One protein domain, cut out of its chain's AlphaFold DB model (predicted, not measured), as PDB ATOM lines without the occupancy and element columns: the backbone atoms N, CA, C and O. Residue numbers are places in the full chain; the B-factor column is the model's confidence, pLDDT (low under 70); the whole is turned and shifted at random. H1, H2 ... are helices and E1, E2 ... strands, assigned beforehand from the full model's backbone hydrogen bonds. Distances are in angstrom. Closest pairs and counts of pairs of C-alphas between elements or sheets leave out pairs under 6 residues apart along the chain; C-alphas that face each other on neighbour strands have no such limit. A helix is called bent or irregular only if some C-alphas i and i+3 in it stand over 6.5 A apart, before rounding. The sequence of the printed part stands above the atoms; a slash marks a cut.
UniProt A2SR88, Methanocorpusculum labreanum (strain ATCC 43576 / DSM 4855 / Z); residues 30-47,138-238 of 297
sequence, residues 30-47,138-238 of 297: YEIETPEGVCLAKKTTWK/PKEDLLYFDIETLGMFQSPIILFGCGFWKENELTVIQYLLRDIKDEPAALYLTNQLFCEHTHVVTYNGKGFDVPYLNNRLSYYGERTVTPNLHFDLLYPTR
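This is residues 30 to 47 and 138 to 238 of the 297 residues of a protein of Methanocorpusculum labreanum (strain ATCC 43576 / DSM 4855 / Z) (UniProt A2SR88). A strongly twisted sheet of seven strands curls round one long helix, H1, while a shorter helix, H2, stands up from the same face over E3. The small helix H3 is off the sheet, just after the edge strand E7. The printed part has 119 residues, with three named helices and seven named strands in the order E1 E2 E3 E4 E5 H1 E6 H2 E7 H3; the class is mixed, helices and strands. The mixed sheet runs E1 E2 E5 E4 E3 E6 E7. The whole is compact and rounded, with a radius of gyration of the C-alphas of 13.7 A and spans of 35 by 29 by 23 A.

E3, residues 142 to 149, E4, residues 157 to 166, and E5, residues 169 to 176, form a meander, each strand the antiparallel neighbour of the one before; N 146 and O 161 are 3.1 A apart, N 162 and O 173 2.8 A. Beyond E5 follows antiparallel E2, residues 37 to 47, with N 44 and O 172 at 2.8 A. The edge strand E1, residues 30 to 34, forms a hairpin with E2, with N 32 and O 39 at 2.8 A. On the other side of E3 is parallel E6, residues 199 to 202, with N 145 and O 201 at 2.9 A, then parallel E7, residues 229 to 232, with N 202 and O 231 at 3.0 A. H1, residues 180 to 196, is on the sheet; its closest C-alphas to E2 are those of Gly 37 and Ala 185, 5.3 A. H2, residues 209 to 219, is on the same face at a height over the sheet of 10.0 A. H1 and H2 only just touch, through residue 187 alone of H1, with 3 pairs of C-alphas within 8 A, the closest those of Leu 187 and Leu 217, 6.8 A; they run opposite ways at a steep tilt of 62 degrees. E5, H1 and E6 form a split strand-helix-strand unit, two strands running the same way with E4 and E3 between them, and E6, H2 and E7 form an unsplit one, its strands neighbours; both crossovers are right-handed. H3, residues 234 to 238, is not on the sheet. Every O i to N i+4 pair is within hydrogen-bond range in H2 and H3, and 11 of 13 in H1.

E1 begins at C-alpha 30 (34.701, 25.631, -23.428). E2 is 31.8 A long, E4 25.6 A, E3 23.2 A and E5 22.2 A. H1, 25.7 A long, is irregular, but only just: C-alphas 181 and 184 are 7.0 A apart. H2 is 15.3 A long. H3 ends at C-alpha 238 (33.097, -9.938, -13.307).

The C-alphas farthest apart, of Pro 35 and Arg 238, are 41.2 A apart. Residues 48 to 137 are not printed; C-alphas 47 and 138 are 16.7 A apart across the cut. Of the links that are printed whole, none is long. Mean pLDDT of the printed part is 89.6; residues 151 to 154 are under 70.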
ATOM      1  N   TYR A  30      35.405  24.361 -23.586       90.69
ATOM      2  CA  TYR A  30      34.701  25.631 -23.428       90.69
ATOM      3  C   TYR A  30      34.407  25.885 -21.947       90.69
ATOM      4  O   TYR A  30      34.389  24.952 -21.146       90.69
ATOM      5  N   GLU A  31      34.205  27.145 -21.576       93.75
ATOM      6  CA  GLU A  31      33.881  27.539 -20.204       93.75
ATOM      7  C   GLU A  31      32.366  27.607 -20.001       93.75
ATOM      8  O   GLU A  31      31.624  28.017 -20.897       93.75
ATOM      9  N   ILE A  32      31.915  27.197 -18.818       93.38
ATOM     10  CA  ILE A  32      30.529  27.298 -18.367       93.38
ATOM     11  C   ILE A  32      30.523  28.131 -17.089       93.38
ATOM     12  O   ILE A  32      31.151  27.753 -16.100       93.38
ATOM     13  N   GLU A  33      29.819  29.258 -17.116       94.44
ATOM     14  CA  GLU A  33      29.577  30.075 -15.928       94.44
ATOM     15  C   GLU A  33      28.430  29.482 -15.105       94.44
ATOM     16  O   GLU A  33      27.382  29.107 -15.635       94.44
ATOM     17  N   THR A  34      28.635  29.405 -13.795       94.38
ATOM     18  CA  THR A  34      27.671  28.912 -12.810       94.38
ATOM     19  C   THR A  34      27.635  29.873 -11.619       94.38
ATOM     20  O   THR A  34      28.575  30.655 -11.444       94.38
ATOM     21  N   PRO A  35      26.604  29.811 -10.758       94.12
ATOM     22  CA  PRO A  35      26.608  30.549  -9.492       94.12
ATOM     23  C   PRO A  35      27.838  30.251  -8.614       94.12
ATOM     24  O   PRO A  35      28.299  31.130  -7.894       94.12
ATOM     25  N   GLU A  36      28.406  29.049  -8.748       93.00
ATOM     26  CA  GLU A  36      29.560  28.549  -7.991       93.00
ATOM     27  C   GLU A  36      30.917  28.830  -8.674       93.00
ATOM     28  O   GLU A  36      31.961  28.337  -8.242       93.00
ATOM     29  N   GLY A  37      30.930  29.617  -9.757       92.88
ATOM     30  CA  GLY A  37      32.135  29.977 -10.510       92.88
ATOM     31  C   GLY A  37      32.173  29.404 -11.929       92.88
ATOM     32  O   GLY A  37      31.140  29.093 -12.523       92.88
ATOM     33  N   VAL A  38      33.374  29.295 -12.502       92.81
ATOM     34  CA  VAL A  38      33.575  28.894 -13.905       92.81
ATOM     35  C   VAL A  38      34.121  27.474 -13.988       92.81
ATOM     36  O   VAL A  38      35.189  27.191 -13.449       92.81
ATOM     37  N   CYS A  39      33.441  26.609 -14.738       93.19
ATOM     38  CA  CYS A  39      33.881  25.243 -15.005       93.19
ATOM     39  C   CYS A  39      34.379  25.098 -16.448       93.19
ATOM     40  O   CYS A  39      33.721  25.547 -17.387       93.19
ATOM     41  N   LEU A  40      35.507  24.411 -16.648       94.12
ATOM     42  CA  LEU A  40      35.942  24.003 -17.983       94.12
ATOM     43  C   LEU A  40      35.229  22.705 -18.375       94.12
ATOM     44  O   LEU A  40      35.204  21.746 -17.605       94.12
ATOM     45  N   ALA A  41      34.663  22.652 -19.576       93.00
ATOM     46  CA  ALA A  41      33.916  21.506 -20.066       93.00
ATOM     47  C   ALA A  41      34.388  21.067 -21.453       93.00
ATOM     48  O   ALA A  41      34.817  21.874 -22.279       93.00
ATOM     49  N   LYS A  42      34.254  19.773 -21.740       90.81
ATOM     50  CA  LYS A  42      34.395  19.205 -23.084       90.81
ATOM     51  C   LYS A  42      33.157  18.393 -23.412       90.81
ATOM     52  O   LYS A  42      32.799  17.497 -22.655       90.81
ATOM     53  N   LYS A  43      32.524  18.678 -24.549       91.19
ATOM     54  CA  LYS A  43      31.341  17.955 -25.025       91.19
ATOM     55  C   LYS A  43      31.681  17.143 -26.267       91.19
ATOM     56  O   LYS A  43      32.311  17.652 -27.191       91.19
ATOM     57  N   THR A  44      31.218  15.902 -26.297       87.56
ATOM     58  CA  THR A  44      31.238  15.038 -27.480       87.56
ATOM     59  C   THR A  44      29.867  14.403 -27.667       87.56
ATOM     60  O   THR A  44      29.150  14.177 -26.695       87.56
ATOM     61  N   THR A  45      29.479  14.161 -28.915       85.81
ATOM     62  CA  THR A  45      28.187  13.567 -29.271       85.81
ATOM     63  C   THR A  45      28.415  12.390 -30.201       85.81
ATOM     64  O   THR A  45      29.224  12.473 -31.128       85.81
ATOM     65  N   TRP A  46      27.699  11.299 -29.959       81.44
ATOM     66  CA  TRP A  46      27.809  10.071 -30.733       81.44
ATOM     67  C   TRP A  46      26.438   9.662 -31.253       81.44
ATOM     68  O   TRP A  46      25.480   9.562 -30.488       81.44
ATOM     69  N   LYS A  47      26.364   9.393 -32.559       79.44
ATOM     70  CA  LYS A  47      25.190   8.801 -33.203       79.44
ATOM     71  C   LYS A  47      25.312   7.286 -33.119       79.44
ATOM     72  O   LYS A  47      26.210   6.714 -33.735       79.44
ATOM     73  N   PRO A 138      13.292   4.594 -20.573       82.50
ATOM     74  CA  PRO A 138      13.643   5.663 -21.500       82.50
ATOM     75  C   PRO A 138      15.131   5.995 -21.382       82.50
ATOM     76  O   PRO A 138      15.669   6.131 -20.281       82.50
ATOM     77  N   LYS A 139      15.827   6.105 -22.514       82.56
ATOM     78  CA  LYS A 139      17.280   6.324 -22.519       82.56
ATOM     79  C   LYS A 139      17.646   7.669 -21.883       82.56
ATOM     80  O   LYS A 139      18.717   7.806 -21.297       82.56
ATOM     81  N   GLU A 140      16.742   8.632 -21.998       87.06
ATOM     82  CA  GLU A 140      16.818   9.982 -21.450       87.06
ATOM     83  C   GLU A 140      16.747  10.003 -19.917       87.06
ATOM     84  O   GLU A 140      17.165  10.980 -19.311       87.06
ATOM     85  N   ASP A 141      16.283   8.925 -19.278       90.06
ATOM     86  CA  ASP A 141      16.252   8.808 -17.816       90.06
ATOM     87  C   ASP A 141      17.595   8.326 -17.229       90.06
ATOM     88  O   ASP A 141      17.780   8.343 -16.007       90.06
ATOM     89  N   LEU A 142      18.530   7.874 -18.078       89.75
ATOM     90  CA  LEU A 142      19.806   7.279 -17.674       89.75
ATOM     91  C   LEU A 142      20.950   8.295 -17.720       89.75
ATOM     92  O   LEU A 142      21.325   8.790 -18.785       89.75
ATOM     93  N   LEU A 143      21.600   8.486 -16.573       94.06
ATOM     94  CA  LEU A 143      22.879   9.176 -16.458       94.06
ATOM     95  C   LEU A 143      24.018   8.164 -16.330       94.06
ATOM     96  O   LEU A 143      24.118   7.422 -15.357       94.06
ATOM     97  N   TYR A 144      24.930   8.157 -17.289       93.56
ATOM     98  CA  TYR A 144      26.207   7.470 -17.170       93.56
ATOM     99  C   TYR A 144      27.167   8.366 -16.385       93.56
ATOM    100  O   TYR A 144      27.368   9.520 -16.764       93.56
ATOM    101  N   PHE A 145      27.772   7.848 -15.316       95.00
ATOM    102  CA  PHE A 145      28.629   8.639 -14.433       95.00
ATOM    103  C   PHE A 145      29.937   7.930 -14.057       95.00
ATOM    104  O   PHE A 145      29.965   6.711 -13.876       95.00
ATOM    105  N   ASP A 146      31.014   8.708 -13.966       92.69
ATOM    106  CA  ASP A 146      32.375   8.278 -13.627       92.69
ATOM    107  C   ASP A 146      33.192   9.487 -13.142       92.69
ATOM    108  O   ASP A 146      32.989  10.604 -13.637       92.69
ATOM    109  N   ILE A 147      34.116   9.285 -12.200       92.25
ATOM    110  CA  ILE A 147      34.993  10.354 -11.702       92.25
ATOM    111  C   ILE A 147      36.470   9.966 -11.746       92.25
ATOM    112  O   ILE A 147      36.843   8.812 -11.555       92.25
ATOM    113  N   GLU A 148      37.333  10.968 -11.896       90.19
ATOM    114  CA  GLU A 148      38.771  10.822 -11.666       90.19
ATOM    115  C   GLU A 148      39.202  11.697 -10.489       90.19
ATOM    116  O   GLU A 148      38.810  12.860 -10.357       90.19
ATOM    117  N   THR A 149      40.049  11.137  -9.627       86.69
ATOM    118  CA  THR A 149      40.572  11.808  -8.428       86.69
ATOM    119  C   THR A 149      42.095  11.711  -8.400       86.69
ATOM    120  O   THR A 149      42.693  10.868  -9.067       86.69
ATOM    121  N   LEU A 150      42.753  12.531  -7.580       81.56
ATOM    122  CA  LEU A 150      44.210  12.473  -7.395       81.56
ATOM    123  C   LEU A 150      44.688  11.288  -6.529       81.56
ATOM    124  O   LEU A 150      45.864  11.214  -6.176       81.56
ATOM    125  N   GLY A 151      43.803  10.347  -6.180       69.94
ATOM    126  CA  GLY A 151      44.163   9.111  -5.479       69.94
ATOM    127  C   GLY A 151      44.455   9.257  -3.980       69.94
ATOM    128  O   GLY A 151      44.861   8.279  -3.357       69.94
ATOM    129  N   MET A 152      44.237  10.435  -3.384       67.62
ATOM    130  CA  MET A 152      44.270  10.627  -1.928       67.62
ATOM    131  C   MET A 152      42.846  10.772  -1.372       67.62
ATOM    132  O   MET A 152      41.936  11.259  -2.050       67.62
ATOM    133  N   PHE A 153      42.641  10.352  -0.121       63.62
ATOM    134  CA  PHE A 153      41.349  10.492   0.558       63.62
ATOM    135  C   PHE A 153      40.911  11.963   0.599       63.62
ATOM    136  O   PHE A 153      41.709  12.835   0.926       63.62
ATOM    137  N   GLN A 154      39.640  12.218   0.270       68.75
ATOM    138  CA  GLN A 154      39.016  13.551   0.251       68.75
ATOM    139  C   GLN A 154      39.681  14.585  -0.675       68.75
ATOM    140  O   GLN A 154      39.506  15.788  -0.485       68.75
ATOM    141  N   SER A 155      40.431  14.138  -1.685       83.50
ATOM    142  CA  SER A 155      40.907  15.046  -2.729       83.50
ATOM    143  C   SER A 155      39.746  15.605  -3.553       83.50
ATOM    144  O   SER A 155      38.712  14.947  -3.688       83.50
ATOM    145  N   PRO A 156      39.925  16.785  -4.157       88.19
ATOM    146  CA  PRO A 156      39.021  17.260  -5.184       88.19
ATOM    147  C   PRO A 156      38.866  16.236  -6.314       88.19
ATOM    148  O   PRO A 156      39.838  15.570  -6.703       88.19
ATOM    149  N   ILE A 157      37.654  16.122  -6.849       92.38
ATOM    150  CA  ILE A 157      37.417  15.381  -8.090       92.38
ATOM    151  C   ILE A 157      37.961  16.237  -9.231       92.38
ATOM    152  O   ILE A 157      37.484  17.343  -9.453       92.38
ATOM    153  N   ILE A 158      38.968  15.746  -9.952       90.94
ATOM    154  CA  ILE A 158      39.632  16.521 -11.015       90.94
ATOM    155  C   ILE A 158      38.903  16.433 -12.351       90.94
ATOM    156  O   ILE A 158      39.088  17.291 -13.218       90.94
ATOM    157  N   LEU A 159      38.087  15.392 -12.518       92.06
ATOM    158  CA  LEU A 159      37.264  15.219 -13.693       92.06
ATOM    159  C   LEU A 159      35.965  14.503 -13.342       92.06
ATOM    160  O   LEU A 159      35.981  13.462 -12.689       92.06
ATOM    161  N   PHE A 160      34.864  15.025 -13.878       95.12
ATOM    162  CA  PHE A 160      33.542  14.406 -13.831       95.12
ATOM    163  C   PHE A 160      33.130  14.010 -15.248       95.12
ATOM    164  O   PHE A 160      33.005  14.870 -16.123       95.12
ATOM    165  N   GLY A 161      32.941  12.717 -15.492       93.75
ATOM    166  CA  GLY A 161      32.431  12.187 -16.750       93.75
ATOM    167  C   GLY A 161      30.933  11.941 -16.650       93.75
ATOM    168  O   GLY A 161      30.504  11.084 -15.883       93.75
ATOM    169  N   CYS A 162      30.146  12.667 -17.438       94.50
ATOM    170  CA  CYS A 162      28.694  12.530 -17.488       94.50
ATOM    171  C   CYS A 162      28.259  12.180 -18.913       94.50
ATOM    172  O   CYS A 162      28.567  12.912 -19.853       94.50
ATOM    173  N   GLY A 163      27.550  11.071 -19.090       92.50
ATOM    174  CA  GLY A 163      26.947  10.673 -20.359       92.50
ATOM    175  C   GLY A 163      25.434  10.607 -20.231       92.50
ATOM    176  O   GLY A 163      24.938  10.094 -19.239       92.50
ATOM    177  N   PHE A 164      24.697  11.093 -21.215       90.88
ATOM    178  CA  PHE A 164      23.240  11.008 -21.234       90.88
ATOM    179  C   PHE A 164      22.716  11.052 -22.662       90.88
ATOM    180  O   PHE A 164      23.369  11.577 -23.572       90.88
ATOM    181  N   TRP A 165      21.536  10.483 -22.864       87.12
ATOM    182  CA  TRP A 165      20.887  10.491 -24.164       87.12
ATOM    183  C   TRP A 165      20.067  11.756 -24.347       87.12
ATOM    184  O   TRP A 165      19.334  12.184 -23.459       87.12
ATOM    185  N   LYS A 166      20.191  12.348 -25.531       85.12
ATOM    186  CA  LYS A 166      19.292  13.387 -26.004       85.12
ATOM    187  C   LYS A 166      18.796  12.964 -27.373       85.12
ATOM    188  O   LYS A 166      19.577  12.943 -28.324       85.12
ATOM    189  N   GLU A 167      17.511  12.632 -27.456       81.69
ATOM    190  CA  GLU A 167      16.934  12.032 -28.658       81.69
ATOM    191  C   GLU A 167      17.746  10.773 -29.038       81.69
ATOM    192  O   GLU A 167      17.979   9.899 -28.207       81.69
ATOM    193  N   ASN A 168      18.266  10.700 -30.264       81.31
ATOM    194  CA  ASN A 168      19.047   9.558 -30.745       81.31
ATOM    195  C   ASN A 168      20.569   9.773 -30.654       81.31
ATOM    196  O   ASN A 168      21.338   9.094 -31.341       81.31
ATOM    197  N   GLU A 169      21.021  10.730 -29.840       85.69
ATOM    198  CA  GLU A 169      22.441  11.031 -29.662       85.69
ATOM    199  C   GLU A 169      22.875  10.857 -28.206       85.69
ATOM    200  O   GLU A 169      22.325  11.465 -27.285       85.69
ATOM    201  N   LEU A 170      23.932  10.071 -28.000       85.81
ATOM    202  CA  LEU A 170      24.615  10.011 -26.715       85.81
ATOM    203  C   LEU A 170      25.507  11.246 -26.588       85.81
ATOM    204  O   LEU A 170      26.502  11.390 -27.308       85.81
ATOM    205  N   THR A 171      25.160  12.133 -25.662       89.38
ATOM    206  CA  THR A 171      25.978  13.281 -25.279       89.38
ATOM    207  C   THR A 171      26.873  12.897 -24.112       89.38
ATOM    208  O   THR A 171      26.396  12.430 -23.087       89.38
ATOM    209  N   VAL A 172      28.174  13.131 -24.250       89.75
ATOM    210  CA  VAL A 172      29.151  12.969 -23.171       89.75
ATOM    211  C   VAL A 172      29.769  14.324 -22.872       89.75
ATOM    212  O   VAL A 172      30.350  14.959 -23.758       89.75
ATOM    213  N   ILE A 173      29.644  14.758 -21.623       92.88
ATOM    214  CA  ILE A 173      30.252  15.970 -21.088       92.88
ATOM    215  C   ILE A 173      31.284  15.571 -20.040       92.88
ATOM    216  O   ILE A 173      31.021  14.774 -19.146       92.88
ATOM    217  N   GLN A 174      32.476  16.139 -20.167       92.44
ATOM    218  CA  GLN A 174      33.529  16.036 -19.171       92.44
ATOM    219  C   GLN A 174      33.702  17.410 -18.536       92.44
ATOM    220  O   GLN A 174      34.008  18.359 -19.260       92.44
ATOM    221  N   TYR A 175      33.523  17.517 -17.223       94.00
ATOM    222  CA  TYR A 175      33.880  18.710 -16.454       94.00
ATOM    223  C   TYR A 175      35.293  18.528 -15.911       94.00
ATOM    224  O   TYR A 175      35.577  17.501 -15.298       94.00
ATOM    225  N   LEU A 176      36.183  19.481 -16.185       91.19
ATOM    226  CA  LEU A 176      37.595  19.428 -15.814       91.19
ATOM    227  C   LEU A 176      37.929  20.586 -14.881       91.19
ATOM    228  O   LEU A 176      37.609  21.741 -15.173       91.19
ATOM    229  N   LEU A 177      38.646  20.287 -13.803       89.69
ATOM    230  CA  LEU A 177      39.181  21.315 -12.917       89.69
ATOM    231  C   LEU A 177      40.482  21.868 -13.497       89.69
ATOM    232  O   LEU A 177      41.394  21.107 -13.833       89.69
ATOM    233  N   ARG A 178      40.592  23.197 -13.575       85.56
ATOM    234  CA  ARG A 178      41.880  23.872 -13.828       85.56
ATOM    235  C   ARG A 178      42.598  24.171 -12.519       85.56
ATOM    236  O   ARG A 178      43.823  24.139 -12.463       85.56
ATOM    237  N   ASP A 179      41.812  24.441 -11.485       86.50
ATOM    238  CA  ASP A 179      42.231  24.699 -10.116       86.50
ATOM    239  C   ASP A 179      41.210  24.055  -9.159       86.50
ATOM    240  O   ASP A 179      40.066  23.790  -9.534       86.50
ATOM    241  N   ILE A 180      41.610  23.798  -7.914       88.44
ATOM    242  CA  ILE A 180      40.753  23.226  -6.867       88.44
ATOM    243  C   ILE A 180      39.524  24.108  -6.619       88.44
ATOM    244  O   ILE A 180      38.436  23.592  -6.375       88.44
ATOM    245  N   LYS A 181      39.675  25.433  -6.730       89.62
ATOM    246  CA  LYS A 181      38.563  26.382  -6.562       89.62
ATOM    247  C   LYS A 181      37.455  26.244  -7.617       89.62
ATOM    248  O   LYS A 181      36.386  26.802  -7.411       89.62
ATOM    249  N   ASP A 182      37.710  25.545  -8.728       90.44
ATOM    250  CA  ASP A 182      36.726  25.326  -9.796       90.44
ATOM    251  C   ASP A 182      35.811  24.117  -9.491       90.44
ATOM    252  O   ASP A 182      34.819  23.893 -10.185       90.44
ATOM    253  N   GLU A 183      36.125  23.321  -8.459       94.88
ATOM    254  CA  GLU A 183      35.352  22.126  -8.097       94.88
ATOM    255  C   GLU A 183      33.874  22.408  -7.774       94.88
ATOM    256  O   GLU A 183      33.036  21.649  -8.267       94.88
ATOM    257  N   PRO A 184      33.506  23.465  -7.017       96.25
ATOM    258  CA  PRO A 184      32.103  23.786  -6.747       96.25
ATOM    259  C   PRO A 184      31.271  23.968  -8.023       96.25
ATOM    260  O   PRO A 184      30.167  23.436  -8.120       96.25
ATOM    261  N   ALA A 185      31.829  24.619  -9.050       95.94
ATOM    262  CA  ALA A 185      31.164  24.794 -10.342       95.94
ATOM    263  C   ALA A 185      30.932  23.455 -11.065       95.94
ATOM    264  O   ALA A 185      29.860  23.226 -11.629       95.94
ATOM    265  N   ALA A 186      31.910  22.544 -11.023       96.19
ATOM    266  CA  ALA A 186      31.768  21.208 -11.604       96.19
ATOM    267  C   ALA A 186      30.747  20.350 -10.834       96.19
ATOM    268  O   ALA A 186      29.896  19.706 -11.449       96.19
ATOM    269  N   LEU A 187      30.778  20.394  -9.498       97.25
ATOM    270  CA  LEU A 187      29.812  19.715  -8.631       97.25
ATOM    271  C   LEU A 187      28.389  20.214  -8.872       97.25
ATOM    272  O   LEU A 187      27.480  19.395  -8.989       97.25
ATOM    273  N   TYR A 188      28.205  21.530  -8.994       96.81
ATOM    274  CA  TYR A 188      26.916  22.136  -9.312       96.81
ATOM    275  C   TYR A 188      26.354  21.577 -10.622       96.81
ATOM    276  O   TYR A 188      25.227  21.079 -10.649       96.81
ATOM    277  N   LEU A 189      27.151  21.587 -11.697       97.19
ATOM    278  CA  LEU A 189      26.733  21.082 -13.010       97.19
ATOM    279  C   LEU A 189      26.421  19.583 -12.984       97.19
ATOM    280  O   LEU A 189      25.398  19.159 -13.519       97.19
ATOM    281  N   THR A 190      27.260  18.778 -12.330       96.81
ATOM    282  CA  THR A 190      26.993  17.347 -12.146       96.81
ATOM    283  C   THR A 190      25.711  17.120 -11.346       96.81
ATOM    284  O   THR A 190      24.894  16.293 -11.744       96.81
ATOM    285  N   ASN A 191      25.480  17.869 -10.267       95.69
ATOM    286  CA  ASN A 191      24.273  17.744  -9.452       95.69
ATOM    287  C   ASN A 191      22.996  18.084 -10.241       95.69
ATOM    288  O   ASN A 191      21.983  17.410 -10.071       95.69
ATOM    289  N   GLN A 192      23.047  19.062 -11.156       95.38
ATOM    290  CA  GLN A 192      21.925  19.335 -12.067       95.38
ATOM    291  C   GLN A 192      21.619  18.126 -12.958       95.38
ATOM    292  O   GLN A 192      20.464  17.721 -13.053       95.38
ATOM    293  N   LEU A 193      22.641  17.473 -13.524       96.00
ATOM    294  CA  LEU A 193      22.434  16.263 -14.326       96.00
ATOM    295  C   LEU A 193      21.826  15.120 -13.499       96.00
ATOM    296  O   LEU A 193      20.942  14.426 -13.988       96.00
ATOM    297  N   PHE A 194      22.236  14.947 -12.240       95.50
ATOM    298  CA  PHE A 194      21.601  13.977 -11.336       95.50
ATOM    299  C   PHE A 194      20.151  14.338 -10.975       95.50
ATOM    300  O   PHE A 194      19.374  13.442 -10.662       95.50
ATOM    301  N   CYS A 195      19.769  15.618 -11.010       93.75
ATOM    302  CA  CYS A 195      18.373  16.035 -10.844       93.75
ATOM    303  C   CYS A 195      17.531  15.784 -12.106       93.75
ATOM    304  O   CYS A 195      16.330  15.543 -11.999       93.75
ATOM    305  N   GLU A 196      18.145  15.864 -13.288       93.88
ATOM    306  CA  GLU A 196      17.479  15.673 -14.583       93.88
ATOM    307  C   GLU A 196      17.251  14.195 -14.934       93.88
ATOM    308  O   GLU A 196      16.329  13.889 -15.684       93.88
ATOM    309  N   HIS A 197      18.056  13.285 -14.382       93.81
ATOM    310  CA  HIS A 197      18.042  11.862 -14.723       93.81
ATOM    311  C   HIS A 197      17.699  11.017 -13.497       93.81
ATOM    312  O   HIS A 197      18.282  11.168 -12.423       93.81
ATOM    313  N   THR A 198      16.757  10.090 -13.644       90.69
ATOM    314  CA  THR A 198      16.222   9.321 -12.510       90.69
ATOM    315  C   THR A 198      17.093   8.122 -12.128       90.69
ATOM    316  O   THR A 198      17.023   7.625 -10.994       90.69
ATOM    317  N   HIS A 199      17.914   7.639 -13.060       91.06
ATOM    318  CA  HIS A 199      18.697   6.418 -12.931       91.06
ATOM    319  C   HIS A 199      20.164   6.671 -13.270       91.06
ATOM    320  O   HIS A 199      20.478   7.482 -14.138       91.06
ATOM    321  N   VAL A 200      21.075   5.944 -12.614       92.25
ATOM    322  CA  VAL A 200      22.515   6.066 -12.877       92.25
ATOM    323  C   VAL A 200      23.121   4.745 -13.343       92.25
ATOM    324  O   VAL A 200      22.803   3.671 -12.823       92.25
ATOM    325  N   VAL A 201      24.037   4.834 -14.302       90.38
ATOM    326  CA  VAL A 201      24.869   3.737 -14.797       90.38
ATOM    327  C   VAL A 201      26.331   4.074 -14.519       90.38
ATOM    328  O   VAL A 201      26.810   5.142 -14.888       90.38
ATOM    329  N   THR A 202      27.063   3.166 -13.881       89.38
ATOM    330  CA  THR A 202      28.476   3.384 -13.506       89.38
ATOM    331  C   THR A 202      29.281   2.093 -13.638       89.38
ATOM    332  O   THR A 202      28.699   1.013 -13.769       89.38
ATOM    333  N   TYR A 203      30.606   2.169 -13.526       85.44
ATOM    334  CA  TYR A 203      31.462   0.996 -13.348       85.44
ATOM    335  C   TYR A 203      32.152   1.071 -11.984       85.44
ATOM    336  O   TYR A 203      33.023   1.905 -11.787       85.44
ATOM    337  N   ASN A 204      31.791   0.189 -11.046       86.19
ATOM    338  CA  ASN A 204      32.219   0.240  -9.639       86.19
ATOM    339  C   ASN A 204      31.751   1.500  -8.878       86.19
ATOM    340  O   ASN A 204      32.234   1.785  -7.778       86.19
ATOM    341  N   GLY A 205      30.800   2.256  -9.427       87.50
ATOM    342  CA  GLY A 205      30.399   3.543  -8.868       87.50
ATOM    343  C   GLY A 205      29.454   3.460  -7.686       87.50
ATOM    344  O   GLY A 205      29.337   4.429  -6.934       87.50
ATOM    345  N   LYS A 206      28.824   2.304  -7.454       87.56
ATOM    346  CA  LYS A 206      27.984   2.083  -6.265       87.56
ATOM    347  C   LYS A 206      28.808   2.062  -4.984       87.56
ATOM    348  O   LYS A 206      28.345   2.522  -3.946       87.56
ATOM    349  N   GLY A 207      30.036   1.552  -5.069       86.94
ATOM    350  CA  GLY A 207      30.990   1.540  -3.962       86.94
ATOM    351  C   GLY A 207      31.972   2.713  -3.958       86.94
ATOM    352  O   GLY A 207      32.661   2.893  -2.956       86.94
ATOM    353  N   PHE A 208      32.065   3.480  -5.050       90.12
ATOM    354  CA  PHE A 208      33.098   4.503  -5.220       90.12
ATOM    355  C   PHE A 208      32.547   5.848  -5.708       90.12
ATOM    356  O   PHE A 208      32.422   6.756  -4.891       90.12
ATOM    357  N   ASP A 209      32.195   5.981  -6.991       92.12
ATOM    358  CA  ASP A 209      31.900   7.277  -7.627       92.12
ATOM    359  C   ASP A 209      30.777   8.064  -6.932       92.12
ATOM    360  O   ASP A 209      30.973   9.218  -6.555       92.12
ATOM    361  N   VAL A 210      29.607   7.447  -6.722       94.56
ATOM    362  CA  VAL A 210      28.440   8.128  -6.129       94.56
ATOM    363  C   VAL A 210      28.664   8.452  -4.644       94.56
ATOM    364  O   VAL A 210      28.421   9.595  -4.250       94.56
ATOM    365  N   PRO A 211      29.182   7.531  -3.800       94.88
ATOM    366  CA  PRO A 211      29.598   7.883  -2.443       94.88
ATOM    367  C   PRO A 211      30.641   9.011  -2.391       94.88
ATOM    368  O   PRO A 211      30.543   9.891  -1.536       94.88
ATOM    369  N   TYR A 212      31.624   9.018  -3.299       94.75
ATOM    370  CA  TYR A 212      32.654  10.060  -3.343       94.75
ATOM    371  C   TYR A 212      32.060  11.413  -3.741       94.75
ATOM    372  O   TYR A 212      32.320  12.408  -3.066       94.75
ATOM    373  N   LEU A 213      31.207  11.443  -4.771       95.69
ATOM    374  CA  LEU A 213      30.442  12.627  -5.165       95.69
ATOM    375  C   LEU A 213      29.634  13.177  -3.982       95.69
ATOM    376  O   LEU A 213      29.738  14.360  -3.674       95.69
ATOM    377  N   ASN A 214      28.897  12.323  -3.269       96.88
ATOM    378  CA  ASN A 214      28.101  12.728  -2.108       96.88
ATOM    379  C   ASN A 214      28.945  13.283  -0.959       96.88
ATOM    380  O   ASN A 214      28.532  14.247  -0.312       96.88
ATOM    381  N   ASN A 215      30.138  12.729  -0.729       95.31
ATOM    382  CA  ASN A 215      31.081  13.287   0.237       95.31
ATOM    383  C   ASN A 215      31.543  14.692  -0.175       95.31
ATOM    384  O   ASN A 215      31.625  15.574   0.680       95.31
ATOM    385  N   ARG A 216      31.824  14.921  -1.467       95.12
ATOM    386  CA  ARG A 216      32.218  16.249  -1.971       95.12
ATOM    387  C   ARG A 216      31.061  17.248  -1.927       95.12
ATOM    388  O   ARG A 216      31.266  18.354  -1.449       95.12
ATOM    389  N   LEU A 217      29.851  16.854  -2.326       95.94
ATOM    390  CA  LEU A 217      28.651  17.693  -2.194       95.94
ATOM    391  C   LEU A 217      28.432  18.099  -0.730       95.94
ATOM    392  O   LEU A 217      28.341  19.284  -0.423       95.94
ATOM    393  N   SER A 218      28.480  17.131   0.190       95.50
ATOM    394  CA  SER A 218      28.325  17.395   1.626       95.50
ATOM    395  C   SER A 218      29.413  18.320   2.179       95.50
ATOM    396  O   SER A 218      29.123  19.162   3.024       95.50
ATOM    397  N   TYR A 219      30.657  18.196   1.699       94.06
ATOM    398  CA  TYR A 219      31.768  19.073   2.090       94.06
ATOM    399  C   TYR A 219      31.495  20.548   1.755       94.06
ATOM    400  O   TYR A 219      31.848  21.420   2.545       94.06
ATOM    401  N   TYR A 220      30.826  20.824   0.631       93.44
ATOM    402  CA  TYR A 220      30.413  22.177   0.241       93.44
ATOM    403  C   TYR A 220      29.022  22.577   0.768       93.44
ATOM    404  O   TYR A 220      28.544  23.662   0.460       93.44
ATOM    405  N   GLY A 221      28.379  21.746   1.597       93.31
ATOM    406  CA  GLY A 221      27.047  22.025   2.147       93.31
ATOM    407  C   GLY A 221      25.892  21.785   1.167       93.31
ATOM    408  O   GLY A 221      24.762  22.189   1.443       93.31
ATOM    409  N   GLU A 222      26.158  21.106   0.052       93.75
ATOM    410  CA  GLU A 222      25.173  20.778  -0.973       93.75
ATOM    411  C   GLU A 222      24.389  19.504  -0.645       93.75
ATOM    412  O   GLU A 222      24.834  18.622   0.098       93.75
ATOM    413  N   ARG A 223      23.197  19.380  -1.239       93.12
ATOM    414  CA  ARG A 223      22.381  18.163  -1.107       93.12
ATOM    415  C   ARG A 223      23.037  16.997  -1.842       93.12
ATOM    416  O   ARG A 223      23.438  17.127  -2.992       93.12
ATOM    417  N   THR A 224      23.078  15.839  -1.190       95.81
ATOM    418  CA  THR A 224      23.551  14.588  -1.790       95.81
ATOM    419  C   THR A 224      22.591  14.070  -2.853       95.81
ATOM    420  O   THR A 224      21.372  14.193  -2.713       95.81
ATOM    421  N   VAL A 225      23.137  13.390  -3.854       95.00
ATOM    422  CA  VAL A 225      22.372  12.694  -4.886       95.00
ATOM    423  C   VAL A 225      22.020  11.281  -4.433       95.00
ATOM    424  O   VAL A 225      22.788  10.600  -3.747       95.00
ATOM    425  N   THR A 226      20.835  10.811  -4.805       92.75
ATOM    426  CA  THR A 226      20.415   9.422  -4.584       92.75
ATOM    427  C   THR A 226      19.627   8.963  -5.805       92.75
ATOM    428  O   THR A 226      18.472   9.355  -5.952       92.75
ATOM    429  N   PRO A 227      20.242   8.183  -6.711       91.00
ATOM    430  CA  PRO A 227      19.549   7.690  -7.895       91.00
ATOM    431  C   PRO A 227      18.458   6.690  -7.491       91.00
ATOM    432  O   PRO A 227      18.650   5.906  -6.558       91.00
ATOM    433  N   ASN A 228      17.341   6.654  -8.223       87.88
ATOM    434  CA  ASN A 228      16.271   5.683  -7.951       87.88
ATOM    435  C   ASN A 228      16.739   4.248  -8.216       87.88
ATOM    436  O   ASN A 228      16.381   3.324  -7.489       87.88
ATOM    437  N   LEU A 229      17.540   4.070  -9.271       87.19
ATOM    438  CA  LEU A 229      18.191   2.811  -9.618       87.19
ATOM    439  C   LEU A 229      19.650   3.080  -9.966       87.19
ATOM    440  O   LEU A 229      19.970   4.064 -10.633       87.19
ATOM    441  N   HIS A 230      20.522   2.177  -9.524       88.62
ATOM    442  CA  HIS A 230      21.958   2.244  -9.763       88.62
ATOM    443  C   HIS A 230      22.428   0.960 -10.440       88.62
ATOM    444  O   HIS A 230      22.609  -0.071  -9.785       88.62
ATOM    445  N   PHE A 231      22.650   1.037 -11.750       86.19
ATOM    446  CA  PHE A 231      23.210  -0.049 -12.547       86.19
ATOM    447  C   PHE A 231      24.740   0.006 -12.485       86.19
ATOM    448  O   PHE A 231      25.382   0.837 -13.129       86.19
ATOM    449  N   ASP A 232      25.337  -0.872 -11.681       85.94
ATOM    450  CA  ASP A 232      26.791  -0.994 -11.577       85.94
ATOM    451  C   ASP A 232      27.303  -2.132 -12.468       85.94
ATOM    452  O   ASP A 232      27.040  -3.314 -12.224       85.94
ATOM    453  N   LEU A 233      28.051  -1.763 -13.506       84.69
ATOM    454  CA  LEU A 233      28.565  -2.674 -14.524       84.69
ATOM    455  C   LEU A 233      29.672  -3.606 -14.009       84.69
ATOM    456  O   LEU A 233      29.948  -4.626 -14.644       84.69
ATOM    457  N   LEU A 234      30.287  -3.332 -12.854       82.12
ATOM    458  CA  LEU A 234      31.390  -4.147 -12.334       82.12
ATOM    459  C   LEU A 234      30.985  -5.611 -12.115       82.12
ATOM    460  O   LEU A 234      31.725  -6.536 -12.461       82.12
ATOM    461  N   TYR A 235      29.823  -5.825 -11.506       75.25
ATOM    462  CA  TYR A 235      29.334  -7.149 -11.130       75.25
ATOM    463  C   TYR A 235      28.982  -8.024 -12.338       75.25
ATOM    464  O   TYR A 235      29.494  -9.150 -12.398       75.25
ATOM    465  N   PRO A 236      28.208  -7.543 -13.338       71.56
ATOM    466  CA  PRO A 236      28.025  -8.291 -14.569       71.56
ATOM    467  C   PRO A 236      29.346  -8.543 -15.279       71.56
ATOM    468  O   PRO A 236      29.631  -9.698 -15.581       71.56
ATOM    469  N   THR A 237      30.220  -7.546 -15.442       73.44
ATOM    470  CA  THR A 237      31.523  -7.768 -16.090       73.44
ATOM    471  C   THR A 237      32.337  -8.867 -15.396       73.44
ATOM    472  O   THR A 237      32.856  -9.765 -16.061       73.44
ATOM    473  N   ARG A 238      32.408  -8.874 -14.058       72.25
ATOM    474  CA  ARG A 238      33.097  -9.938 -13.307       72.25
ATOM    475  C   ARG A 238      32.455 -11.310 -13.488       72.25
ATOM    476  O   ARG A 238      33.178 -12.298 -13.522       72.25
TER     477      ARG A 238